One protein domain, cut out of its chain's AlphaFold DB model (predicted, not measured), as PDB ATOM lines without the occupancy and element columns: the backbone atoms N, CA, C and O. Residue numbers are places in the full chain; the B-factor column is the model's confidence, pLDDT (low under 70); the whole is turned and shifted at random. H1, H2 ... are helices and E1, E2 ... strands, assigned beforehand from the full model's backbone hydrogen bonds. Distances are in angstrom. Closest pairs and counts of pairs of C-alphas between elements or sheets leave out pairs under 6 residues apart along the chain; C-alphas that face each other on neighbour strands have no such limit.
ATOM      1  N   GLN A 258     -36.710  -0.294  38.081       92.56
ATOM      2  CA  GLN A 258     -37.109  -1.169  36.978       92.56
ATOM      3  C   GLN A 258     -37.601  -0.362  35.765       92.56
ATOM      4  O   GLN A 258     -37.102  -0.538  34.659       92.56
ATOM      5  N   GLY A 259     -38.432   0.666  35.977       92.19
ATOM      6  CA  GLY A 259     -38.874   1.544  34.884       92.19
ATOM      7  C   GLY A 259     -37.736   2.322  34.196       92.19
ATOM      8  O   GLY A 259     -37.884   2.778  33.060       92.19
ATOM      9  N   VAL A 260     -36.583   2.485  34.854       94.75
ATOM     10  CA  VAL A 260     -35.364   3.056  34.252       94.75
ATOM     11  C   VAL A 260     -34.658   2.037  33.355       94.75
ATOM     12  O   VAL A 260     -34.134   2.427  32.303       94.75
ATOM     13  N   VAL A 261     -34.636   0.769  33.771       94.56
ATOM     14  CA  VAL A 261     -34.106  -0.358  32.991       94.56
ATOM     15  C   VAL A 261     -34.964  -0.570  31.750       94.56
ATOM     16  O   VAL A 261     -34.436  -0.481  30.644       94.56
ATOM     17  N   ASP A 262     -36.279  -0.710  31.918       94.50
ATOM     18  CA  ASP A 262     -37.234  -0.961  30.828       94.50
ATOM     19  C   ASP A 262     -37.213   0.154  29.777       94.50
ATOM     20  O   ASP A 262     -37.355  -0.070  28.577       94.50
ATOM     21  N   ALA A 263     -36.989   1.394  30.220       94.88
ATOM     22  CA  ALA A 263     -36.878   2.539  29.330       94.88
ATOM     23  C   ALA A 263     -35.500   2.678  28.658       94.88
ATOM     24  O   ALA A 263     -35.266   3.702  28.005       94.88
ATOM     25  N   ASP A 264     -34.576   1.737  28.861       95.88
ATOM     26  CA  ASP A 264     -33.182   1.765  28.413       95.88
ATOM     27  C   ASP A 264     -32.488   3.097  28.756       95.88
ATOM     28  O   ASP A 264     -32.154   3.951  27.918       95.88
ATOM     29  N   LYS A 265     -32.384   3.375  30.060       95.75
ATOM     30  CA  LYS A 265     -31.763   4.611  30.575       95.75
ATOM     31  C   LYS A 265     -30.498   4.370  31.391       95.75
ATOM     32  O   LYS A 265     -29.812   5.344  31.715       95.75
ATOM     33  N   CYS A 266     -30.123   3.115  31.630       94.62
ATOM     34  CA  CYS A 266     -28.942   2.734  32.405       94.62
ATOM     35  C   CYS A 266     -27.597   3.148  31.782       94.62
ATOM     36  O   CYS A 266     -26.599   3.274  32.492       94.62
ATOM     37  N   SER A 267     -27.551   3.469  30.486       94.12
ATOM     38  CA  SER A 267     -26.361   4.041  29.830       94.12
ATOM     39  C   SER A 267     -26.009   5.453  30.329       94.12
ATOM     40  O   SER A 267     -24.855   5.886  30.288       94.12
ATOM     41  N   LYS A 268     -26.991   6.197  30.850       94.81
ATOM     42  CA  LYS A 268     -26.830   7.596  31.259       94.81
ATOM     43  C   LYS A 268     -26.485   7.700  32.743       94.81
ATOM     44  O   LYS A 268     -27.272   7.324  33.608       94.81
ATOM     45  N   LYS A 269     -25.359   8.363  33.041       93.94
ATOM     46  CA  LYS A 269     -24.801   8.533  34.399       93.94
ATOM     47  C   LYS A 269     -25.795   8.948  35.471       93.94
ATOM     48  O   LYS A 269     -25.785   8.383  36.552       93.94
ATOM     49  N   LYS A 270     -26.669   9.903  35.157       92.44
ATOM     50  CA  LYS A 270     -27.662  10.405  36.109       92.44
ATOM     51  C   LYS A 270     -28.672   9.347  36.572       92.44
ATOM     52  O   LYS A 270     -29.232   9.508  37.648       92.44
ATOM     53  N   PHE A 271     -28.949   8.330  35.757       94.69
ATOM     54  CA  PHE A 271     -29.920   7.289  36.079       94.69
ATOM     55  C   PHE A 271     -29.255   6.136  36.821       94.69
ATOM     56  O   PHE A 271     -29.685   5.827  37.923       94.69
ATOM     57  N   TRP A 272     -28.145   5.594  36.313       93.94
ATOM     58  CA  TRP A 272     -27.473   4.494  37.012       93.94
ATOM     59  C   TRP A 272     -26.858   4.908  38.352       93.94
ATOM     60  O   TRP A 272     -26.746   4.085  39.245       93.94
ATOM     61  N   SER A 273     -26.491   6.185  38.542       93.62
ATOM     62  CA  SER A 273     -26.029   6.679  39.853       93.62
ATOM     63  C   SER A 273     -27.120   6.657  40.925       93.62
ATOM     64  O   SER A 273     -26.833   6.860  42.094       93.62
ATOM     65  N   HIS A 274     -28.378   6.550  40.502       94.44
ATOM     66  CA  HIS A 274     -29.542   6.489  41.374       94.44
ATOM     67  C   HIS A 274     -30.094   5.062  41.455       94.44
ATOM     68  O   HIS A 274     -30.484   4.636  42.527       94.44
ATOM     69  N   CYS A 275     -30.052   4.327  40.343       94.31
ATOM     70  CA  CYS A 275     -30.449   2.928  40.218       94.31
ATOM     71  C   CYS A 275     -29.206   2.063  39.968       94.31
ATOM     72  O   CYS A 275     -28.931   1.677  38.831       94.31
ATOM     73  N   ARG A 276     -28.374   1.881  40.997       91.94
ATOM     74  CA  ARG A 276     -27.078   1.198  40.892       91.94
ATOM     75  C   ARG A 276     -27.217  -0.312  40.717       91.94
ATOM     76  O   ARG A 276     -26.530  -0.847  39.850       91.94
ATOM     77  N   VAL A 277     -28.062  -0.964  41.510       92.31
ATOM     78  CA  VAL A 277     -28.315  -2.410  41.456       92.31
ATOM     79  C   VAL A 277     -28.995  -2.735  40.136       92.31
ATOM     80  O   VAL A 277     -28.391  -3.411  39.304       92.31
ATOM     81  N   SER A 278     -30.154  -2.124  39.864       93.75
ATOM     82  CA  SER A 278     -30.920  -2.352  38.630       93.75
ATOM     83  C   SER A 278     -30.105  -2.117  37.351       93.75
ATOM     84  O   SER A 278     -30.270  -2.818  36.359       93.75
ATOM     85  N   CYS A 279     -29.189  -1.139  37.339       94.38
ATOM     86  CA  CYS A 279     -28.348  -0.869  36.167       94.38
ATOM     87  C   CYS A 279     -27.008  -1.633  36.143       94.38
ATOM     88  O   CYS A 279     -26.165  -1.349  35.276       94.38
ATOM     89  N   GLY A 280     -26.756  -2.535  37.097       92.50
ATOM     90  CA  GLY A 280     -25.505  -3.291  37.201       92.50
ATOM     91  C   GLY A 280     -24.280  -2.379  37.338       92.50
ATOM     92  O   GLY A 280     -23.322  -2.468  36.561       92.50
ATOM     93  N   LYS A 281     -24.347  -1.402  38.251       92.75
ATOM     94  CA  LYS A 281     -23.300  -0.400  38.537       92.75
ATOM     95  C   LYS A 281     -22.901  -0.350  40.013       92.75
ATOM     96  O   LYS A 281     -22.376   0.670  40.458       92.75
ATOM     97  N   CYS A 282     -23.081  -1.443  40.750       87.00
ATOM     98  CA  CYS A 282     -22.663  -1.544  42.150       87.00
ATOM     99  C   CYS A 282     -21.161  -1.377  42.375       87.00
ATOM    100  O   CYS A 282     -20.745  -0.828  43.387       87.00
ATOM    101  N   ASN A 283     -20.345  -1.701  41.373       85.38
ATOM    102  CA  ASN A 283     -18.908  -1.438  41.390       85.38
ATOM    103  C   ASN A 283     -18.529   0.058  41.304       85.38
ATOM    104  O   ASN A 283     -17.349   0.391  41.199       85.38
ATOM    105  N   LYS A 284     -19.501   0.982  41.290       86.31
ATOM    106  CA  LYS A 284     -19.263   2.428  41.212       86.31
ATOM    107  C   LYS A 284     -19.825   3.142  42.437       86.31
ATOM    108  O   LYS A 284     -21.029   3.348  42.554       86.31
ATOM    109  N   CYS A 285     -18.927   3.655  43.273       86.44
ATOM    110  CA  CYS A 285     -19.283   4.537  44.382       86.44
ATOM    111  C   CYS A 285     -19.565   5.965  43.884       86.44
ATOM    112  O   CYS A 285     -18.654   6.764  43.618       86.44
ATOM    113  N   LEU A 286     -20.847   6.294  43.719       91.69
ATOM    114  CA  LEU A 286     -21.285   7.616  43.292       91.69
ATOM    115  C   LEU A 286     -22.629   7.982  43.918       91.69
ATOM    116  O   LEU A 286     -23.556   7.184  43.911       91.69
ATOM    117  N   ASP A 287     -22.737   9.228  44.374       94.69
ATOM    118  CA  ASP A 287     -24.011   9.815  44.780       94.69
ATOM    119  C   ASP A 287     -24.986   9.952  43.607       94.69
ATOM    120  O   ASP A 287     -24.581  10.257  42.475       94.69
ATOM    121  N   SER A 288     -26.285   9.878  43.897       93.62
ATOM    122  CA  SER A 288     -27.302  10.224  42.917       93.62
ATOM    123  C   SER A 288     -27.117  11.654  42.407       93.62
ATOM    124  O   SER A 288     -27.036  12.638  43.150       93.62
ATOM    125  N   LEU A 289     -27.101  11.784  41.079       93.88
ATOM    126  CA  LEU A 289     -27.085  13.080  40.403       93.88
ATOM    127  C   LEU A 289     -28.490  13.691  40.261       93.88
ATOM    128  O   LEU A 289     -28.631  14.775  39.681       93.88
ATOM    129  N   GLN A 290     -29.529  13.017  40.765       91.62
ATOM    130  CA  GLN A 290     -30.903  13.503  40.720       91.62
ATOM    131  C   GLN A 290     -31.163  14.587  41.769       91.62
ATOM    132  O   GLN A 290     -30.426  14.776  42.738       91.62
ATOM    133  N   LYS A 291     -32.243  15.340  41.549       92.44
ATOM    134  CA  LYS A 291     -32.829  16.174  42.595       92.44
ATOM    135  C   LYS A 291     -33.795  15.295  43.377       92.44
ATOM    136  O   LYS A 291     -34.904  15.051  42.912       92.44
ATOM    137  N   LEU A 292     -33.340  14.835  44.530       90.75
ATOM    138  CA  LEU A 292     -34.087  13.978  45.434       90.75
ATOM    139  C   LEU A 292     -35.273  14.755  46.004       90.75
ATOM    140  O   LEU A 292     -35.150  15.954  46.294       90.75
ATOM    141  N   LYS A 293     -36.421  14.090  46.119       90.00
ATOM    142  CA  LYS A 293     -37.627  14.609  46.761       90.00
ATOM    143  C   LYS A 293     -38.032  13.600  47.828       90.00
ATOM    144  O   LYS A 293     -38.497  12.530  47.469       90.00
ATOM    145  N   LEU A 294     -37.871  13.973  49.088       84.12
ATOM    146  CA  LEU A 294     -38.306  13.159  50.218       84.12
ATOM    147  C   LEU A 294     -39.806  13.351  50.473       84.12
ATOM    148  O   LEU A 294     -40.401  14.355  50.049       84.12
ATOM    149  N   SER A 295     -40.402  12.403  51.188       78.31
ATOM    150  CA  SER A 295     -41.728  12.524  51.804       78.31
ATOM    151  C   SER A 295     -41.739  13.662  52.835       78.31
ATOM    152  O   SER A 295     -42.630  14.520  52.808       78.31
ATOM    153  N   GLN A 296     -40.671  13.781  53.626       80.69
ATOM    154  CA  GLN A 296     -40.515  14.778  54.685       80.69
ATOM    155  C   GLN A 296     -39.452  15.850  54.368       80.69
ATOM    156  O   GLN A 296     -38.707  15.776  53.388       80.69
ATOM    157  N   LYS A 297     -39.416  16.940  55.149       87.56
ATOM    158  CA  LYS A 297     -38.379  17.976  55.003       87.56
ATOM    159  C   LYS A 297     -37.161  17.578  55.836       87.56
ATOM    160  O   LYS A 297     -37.250  17.591  57.053       87.56
ATOM    161  N   VAL A 298     -36.015  17.373  55.195       88.31
ATOM    162  CA  VAL A 298     -34.739  17.236  55.909       88.31
ATOM    163  C   VAL A 298     -34.231  18.608  56.349       88.31
ATOM    164  O   VAL A 298     -34.291  19.583  55.582       88.31
ATOM    165  N   THR A 299     -33.737  18.707  57.580       92.81
ATOM    166  CA  THR A 299     -33.056  19.907  58.073       92.81
ATOM    167  C   THR A 299     -31.609  19.874  57.608       92.81
ATOM    168  O   THR A 299     -30.854  18.985  57.976       92.81
ATOM    169  N   ILE A 300     -31.216  20.846  56.784       92.25
ATOM    170  CA  ILE A 300     -29.836  20.962  56.319       92.25
ATOM    171  C   ILE A 300     -29.235  22.263  56.828       92.25
ATOM    172  O   ILE A 300     -29.722  23.350  56.487       92.25
ATOM    173  N   ILE A 301     -28.180  22.130  57.624       93.19
ATOM    174  CA  ILE A 301     -27.466  23.225  58.274       93.19
ATOM    175  C   ILE A 301     -26.185  23.504  57.491       93.19
ATOM    176  O   ILE A 301     -25.460  22.589  57.115       93.19
ATOM    177  N   PHE A 302     -25.924  24.774  57.197       93.00
ATOM    178  CA  PHE A 302     -24.718  25.216  56.504       93.00
ATOM    179  C   PHE A 302     -24.179  26.478  57.151       93.00
ATOM    180  O   PHE A 302     -24.963  27.340  57.538       93.00
ATOM    181  N   GLU A 303     -22.866  26.661  57.127       90.56
ATOM    182  CA  GLU A 303     -22.264  27.952  57.443       90.56
ATOM    183  C   GLU A 303     -22.196  28.839  56.199       90.56
ATOM    184  O   GLU A 303     -21.788  28.413  55.110       90.56
ATOM    185  N   LYS A 304     -22.610  30.096  56.346       87.06
ATOM    186  CA  LYS A 304     -22.468  31.116  55.310       87.06
ATOM    187  C   LYS A 304     -22.018  32.416  55.963       87.06
ATOM    188  O   LYS A 304     -22.747  32.976  56.764       87.06
ATOM    189  N   ASN A 305     -20.838  32.909  55.582       87.31
ATOM    190  CA  ASN A 305     -20.254  34.150  56.111       87.31
ATOM    191  C   ASN A 305     -20.097  34.172  57.649       87.31
ATOM    192  O   ASN A 305     -20.233  35.228  58.252       87.31
ATOM    193  N   GLY A 306     -19.825  33.022  58.275       84.88
ATOM    194  CA  GLY A 306     -19.693  32.913  59.735       84.88
ATOM    195  C   GLY A 306     -21.016  32.766  60.494       84.88
ATOM    196  O   GLY A 306     -20.996  32.661  61.713       84.88
ATOM    197  N   GLU A 307     -22.155  32.718  59.795       85.75
ATOM    198  CA  GLU A 307     -23.468  32.479  60.396       85.75
ATOM    199  C   GLU A 307     -24.010  31.089  60.048       85.75
ATOM    200  O   GLU A 307     -23.913  30.617  58.905       85.75
ATOM    201  N   THR A 308     -24.644  30.457  61.035       91.44
ATOM    202  CA  THR A 308     -25.348  29.182  60.879       91.44
ATOM    203  C   THR A 308     -26.683  29.398  60.173       91.44
ATOM    204  O   THR A 308     -27.584  30.063  60.681       91.44
ATOM    205  N   VAL A 309     -26.839  28.795  58.995       92.62
ATOM    206  CA  VAL A 309     -28.060  28.860  58.190       92.62
ATOM    207  C   VAL A 309     -28.741  27.498  58.160       92.62
ATOM    208  O   VAL A 309     -28.295  26.570  57.480       92.62
ATOM    209  N   THR A 310     -29.899  27.418  58.805       93.50
ATOM    210  CA  THR A 310     -30.739  26.216  58.839       93.50
ATOM    211  C   THR A 310     -31.803  26.266  57.746       93.50
ATOM    212  O   THR A 310     -32.560  27.230  57.630       93.50
ATOM    213  N   LYS A 311     -31.890  25.222  56.910       91.25
ATOM    214  CA  LYS A 311     -32.916  25.112  55.860       91.25
ATOM    215  C   LYS A 311     -33.623  23.768  55.910       91.25
ATOM    216  O   LYS A 311     -33.022  22.749  55.590       91.25
ATOM    217  N   LYS A 312     -34.933  23.787  56.158       91.44
ATOM    218  CA  LYS A 312     -35.805  22.616  55.996       91.44
ATOM    219  C   LYS A 312     -36.157  22.426  54.518       91.44
ATOM    220  O   LYS A 312     -36.806  23.284  53.915       91.44
ATOM    221  N   LYS A 313     -35.722  21.326  53.899       88.00
ATOM    222  CA  LYS A 313     -35.888  21.067  52.460       88.00
ATOM    223  C   LYS A 313     -36.537  19.719  52.193       88.00
ATOM    224  O   LYS A 313     -36.010  18.688  52.560       88.00
ATOM    225  N   LYS A 314     -37.619  19.736  51.412       89.19
ATOM    226  CA  LYS A 314     -38.228  18.521  50.839       89.19
ATOM    227  C   LYS A 314     -37.546  18.076  49.539       89.19
ATOM    228  O   LYS A 314     -37.724  16.953  49.092       89.19
ATOM    229  N   LYS A 315     -36.790  18.975  48.892       92.00
ATOM    230  CA  LYS A 315     -36.054  18.700  47.650       92.00
ATOM    231  C   LYS A 315     -34.609  19.177  47.742       92.00
ATOM    232  O   LYS A 315     -34.382  20.369  47.975       92.00
ATOM    233  N   PHE A 316     -33.649  18.303  47.470       93.38
ATOM    234  CA  PHE A 316     -32.222  18.634  47.511       93.38
ATOM    235  C   PHE A 316     -31.406  17.754  46.547       93.38
ATOM    236  O   PHE A 316     -31.947  16.929  45.817       93.38
ATOM    237  N   LYS A 317     -30.098  17.992  46.478       94.62
ATOM    238  CA  LYS A 317     -29.116  17.139  45.789       94.62
ATOM    239  C   LYS A 317     -28.101  16.640  46.808       94.62
ATOM    240  O   LYS A 317     -27.784  17.401  47.720       94.62
ATOM    241  N   CYS A 318     -27.483  15.481  46.594       94.88
ATOM    242  CA  CYS A 318     -26.443  14.958  47.491       94.88
ATOM    243  C   CYS A 318     -25.294  15.954  47.745       94.88
ATOM    244  O   CYS A 318     -24.826  16.095  48.865       94.88
ATOM    245  N   LYS A 319     -24.928  16.791  46.757       94.81
ATOM    246  CA  LYS A 319     -23.950  17.890  46.940       94.81
ATOM    247  C   LYS A 319     -24.336  18.893  48.040       94.81
ATOM    248  O   LYS A 319     -23.469  19.585  48.563       94.81
ATOM    249  N   GLN A 320     -25.628  19.040  48.326       93.88
ATOM    250  CA  GLN A 320     -26.115  19.870  49.426       93.88
ATOM    251  C   GLN A 320     -25.934  19.146  50.759       93.88
ATOM    252  O   GLN A 320     -25.454  19.775  51.678       93.88
ATOM    253  N   VAL A 321     -26.205  17.846  50.850       94.50
ATOM    254  CA  VAL A 321     -25.912  17.069  52.071       94.50
ATOM    255  C   VAL A 321     -24.409  17.056  52.346       94.50
ATOM    256  O   VAL A 321     -23.983  17.401  53.435       94.50
ATOM    257  N   LYS A 322     -23.579  16.846  51.317       94.94
ATOM    258  CA  LYS A 322     -22.109  16.875  51.423       94.94
ATOM    259  C   LYS A 322     -21.531  18.165  52.015       94.94
ATOM    260  O   LYS A 322     -20.430  18.155  52.546       94.94
ATOM    261  N   LYS A 323     -22.219  19.293  51.834       94.25
ATOM    262  CA  LYS A 323     -21.782  20.603  52.340       94.25
ATOM    263  C   LYS A 323     -22.387  20.942  53.701       94.25
ATOM    264  O   LYS A 323     -22.073  22.007  54.221       94.25
ATOM    265  N   ALA A 324     -23.306  20.119  54.193       95.12
ATOM    266  CA  ALA A 324     -23.987  20.361  55.445       95.12
ATOM    267  C   ALA A 324     -23.028  20.139  56.612       95.12
ATOM    268  O   ALA A 324     -22.205  19.227  56.566       95.12
ATOM    269  N   THR A 325     -23.148  20.951  57.653       95.44
ATOM    270  CA  THR A 325     -22.414  20.725  58.901       95.44
ATOM    271  C   THR A 325     -23.013  19.557  59.683       95.44
ATOM    272  O   THR A 325     -22.272  18.781  60.266       95.44
ATOM    273  N   ASN A 326     -24.331  19.346  59.594       94.06
ATOM    274  CA  ASN A 326     -25.027  18.180  60.151       94.06
ATOM    275  C   ASN A 326     -25.096  16.993  59.164       94.06
ATOM    276  O   ASN A 326     -26.094  16.284  59.101       94.06
ATOM    277  N   LYS A 327     -24.067  16.796  58.328       94.12
ATOM    278  CA  LYS A 327     -24.064  15.734  57.304       94.12
ATOM    279  C   LYS A 327     -24.217  14.339  57.921       94.12
ATOM    280  O   LYS A 327     -24.983  13.551  57.381       94.12
ATOM    281  N   ASP A 328     -23.509  14.044  59.010       91.94
ATOM    282  CA  ASP A 328     -23.539  12.710  59.627       91.94
ATOM    283  C   ASP A 328     -24.917  12.410  60.241       91.94
ATOM    284  O   ASP A 328     -25.480  11.362  59.956       91.94
ATOM    285  N   ASP A 329     -25.520  13.389  60.922       91.56
ATOM    286  CA  ASP A 329     -26.914  13.356  61.395       91.56
ATOM    287  C   ASP A 329     -27.908  13.079  60.251       91.56
ATOM    288  O   ASP A 329     -28.735  12.176  60.335       91.56
ATOM    289  N   ILE A 330     -27.777  13.778  59.116       92.00
ATOM    290  CA  ILE A 330     -28.631  13.526  57.946       92.00
ATOM    291  C   ILE A 330     -28.448  12.100  57.409       92.00
ATOM    292  O   ILE A 330     -29.411  11.469  56.981       92.00
ATOM    293  N   CYS A 331     -27.212  11.611  57.367       90.12
ATOM    294  CA  CYS A 331     -26.899  10.289  56.840       90.12
ATOM    295  C   CYS A 331     -27.320   9.153  57.782       90.12
ATOM    296  O   CYS A 331     -27.589   8.062  57.298       90.12
ATOM    297  N   GLN A 332     -27.390   9.400  59.091       86.44
ATOM    298  CA  GLN A 332     -27.843   8.426  60.086       86.44
ATOM    299  C   GLN A 332     -29.370   8.389  60.189       86.44
ATOM    300  O   GLN A 332     -29.955   7.315  60.205       86.44
ATOM    301  N   ASN A 333     -30.018   9.557  60.185       83.69
ATOM    302  CA  ASN A 333     -31.447   9.672  60.484       83.69
ATOM    303  C   ASN A 333     -32.359   9.639  59.249       83.69
ATOM    304  O   ASN A 333     -33.579   9.635  59.379       83.69
ATOM    305  N   TYR A 334     -31.794   9.636  58.037       86.62
ATOM    306  CA  TYR A 334     -32.571   9.552  56.801       86.62
ATOM    307  C   TYR A 334     -31.987   8.486  55.867       86.62
ATOM    308  O   TYR A 334     -31.161   8.785  54.997       86.62
ATOM    309  N   SER A 335     -32.461   7.248  56.008       84.69
ATOM    310  CA  SER A 335     -32.032   6.086  55.212       84.69
ATOM    311  C   SER A 335     -32.146   6.326  53.700       84.69
ATOM    312  O   SER A 335     -31.196   6.073  52.962       84.69
ATOM    313  N   ASP A 336     -33.230   6.954  53.229       88.75
ATOM    314  CA  ASP A 336     -33.398   7.367  51.827       88.75
ATOM    315  C   ASP A 336     -32.237   8.230  51.314       88.75
ATOM    316  O   ASP A 336     -31.833   8.142  50.148       88.75
ATOM    317  N   VAL A 337     -31.712   9.108  52.178       91.38
ATOM    318  CA  VAL A 337     -30.571   9.974  51.868       91.38
ATOM    319  C   VAL A 337     -29.295   9.154  51.843       91.38
ATOM    320  O   VAL A 337     -28.524   9.312  50.898       91.38
ATOM    321  N   ALA A 338     -29.085   8.281  52.830       89.69
ATOM    322  CA  ALA A 338     -27.926   7.397  52.899       89.69
ATOM    323  C   ALA A 338     -27.827   6.509  51.653       89.69
ATOM    324  O   ALA A 338     -26.803   6.511  50.964       89.69
ATOM    325  N   THR A 339     -28.934   5.871  51.279       90.44
ATOM    326  CA  THR A 339     -29.043   5.002  50.105       90.44
ATOM    327  C   THR A 339     -28.899   5.774  48.792       90.44
ATOM    328  O   THR A 339     -28.232   5.318  47.860       90.44
ATOM    329  N   SER A 340     -29.469   6.982  48.698       93.00
ATOM    330  CA  SER A 340     -29.376   7.819  47.491       93.00
ATOM    331  C   SER A 340     -28.042   8.558  47.343       93.00
ATOM    332  O   SER A 340     -27.680   8.968  46.233       93.00
ATOM    333  N   CYS A 341     -27.330   8.793  48.446       94.69
ATOM    334  CA  CYS A 341     -26.082   9.551  48.526       94.69
ATOM    335  C   CYS A 341     -24.965   8.737  49.218       94.69
ATOM    336  O   CYS A 341     -24.335   9.235  50.158       94.69
ATOM    337  N   PRO A 342     -24.676   7.512  48.743       91.38
ATOM    338  CA  PRO A 342     -23.810   6.558  49.436       91.38
ATOM    339  C   PRO A 342     -22.381   7.084  49.595       91.38
ATOM    340  O   PRO A 342     -21.766   6.910  50.639       91.38
ATOM    341  N   LYS A 343     -21.864   7.836  48.615       93.25
ATOM    342  CA  LYS A 343     -20.519   8.420  48.697       93.25
ATOM    343  C   LYS A 343     -20.449   9.569  49.702       93.25
ATOM    344  O   LYS A 343     -19.411   9.801  50.315       93.25
ATOM    345  N   THR A 344     -21.517  10.352  49.822       94.00
ATOM    346  CA  THR A 344     -21.605  11.426  50.818       94.00
ATOM    347  C   THR A 344     -21.729  10.857  52.231       94.00
ATOM    348  O   THR A 344     -21.126  11.409  53.152       94.00
ATOM    349  N   CYS A 345     -22.471   9.762  52.379       92.06
ATOM    350  CA  CYS A 345     -22.790   9.151  53.664       92.06
ATOM    351  C   CYS A 345     -21.834   8.034  54.101       92.06
ATOM    352  O   CYS A 345     -22.044   7.458  55.156       92.06
TER     353      CYS A 345
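This is residues 258 to 345 of the 348 residues of the protein "Hypothetical protein" of Pseudo-nitzschia australis (UniProt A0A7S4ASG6). A long hairpin of two strands, E1 and E2, makes one flank of the larger lobe, and the short helices H3, H4, H5 and H6 cluster beside it, with H3 and H4 nearest to E1. A smaller lobe, with H1 and H2, lies at the other end of the long axis from the hairpin's tip at residues 305 and 306, and the unnamed stretch of residues 273 to 291 leads from it to E1. The printed part has 88 residues, with six named helices and two named strands in the order H1 H2 E1 E2 H3 H4 H5 H6; the sheet, order E1 - E2, is antiparallel, and the class is mixed, helices and strands. The whole is only just compact, close to loose, with a radius of gyration of the C-alphas of 14.2 A, and its outline is elongated, spanning 46 by 24 by 22 A.

E1, residues 292 to 304, and E2, residues 307 to 316, are antiparallel neighbours and form a hairpin, with 162 degrees between their directions. N 300 and O 311 are within hydrogen-bond range at 2.9 A, as are N 309 and O 302 at 2.8 A. E1 bends by 125 degrees at residue 295, and E2 bends by 95 degrees at residue 313. The closest C-alphas of E1 and H4, residues 327 to 333, are those of Val 298 and Ile 330, 7.4 A apart. For H3, residues 318 to 321, the closest to E1 are the C-alphas of Ile 300 and Val 321, at 7.0 A. H4 and H5, residues 335 to 340, touch only at the corner, closest at the C-alphas of Cys 331 and Ala 338, 5.0 A, with a steep tilt of 55 degrees, opposite ways. H6, residues 342 to 345, only just touches H4, with 3 pairs of C-alphas within 8 A, the closest those of Cys 331 and Cys 345 at 5.3 A. H6 also only just touches H3, with 3 such pairs, the closest those of Cys 318 and Thr 344 at 6.9 A. H1, residues 258 to 262, and H2, residues 269 to 272, are close but not clearly touching, the C-alphas of Val 260 and Phe 271 being closest at 7.1 A. Both are apart from H3, H4, H5 and H6. In H1, H4 and H5 every O i to N i+4 pair is within hydrogen-bond range; H2, H3 and H6 are too short for such a pair.

E1 is 22.9 A long, from C-alpha 292 at (-34.087, 13.978, 45.434) to C-alpha 304, and E2 is 20.8 A long. H4 is 10.1 A long and H5 8.3 A. H1, 6.2 A long, begins at C-alpha 258, (-37.109, -1.169, 36.978). H2 is 5.5 A long, H3 5.1 A, and H6, 5.1 A, ends at C-alpha 345, (-22.790, 9.151, 53.664).

The two C-alphas farthest apart are those of Asp 262 and Gly 306, 47.9 A. The link from H2 to E1 is long, with 19 residues. The printed part has no cut. The mean pLDDT of the printed part is 91.5, and no printed residue is under 70.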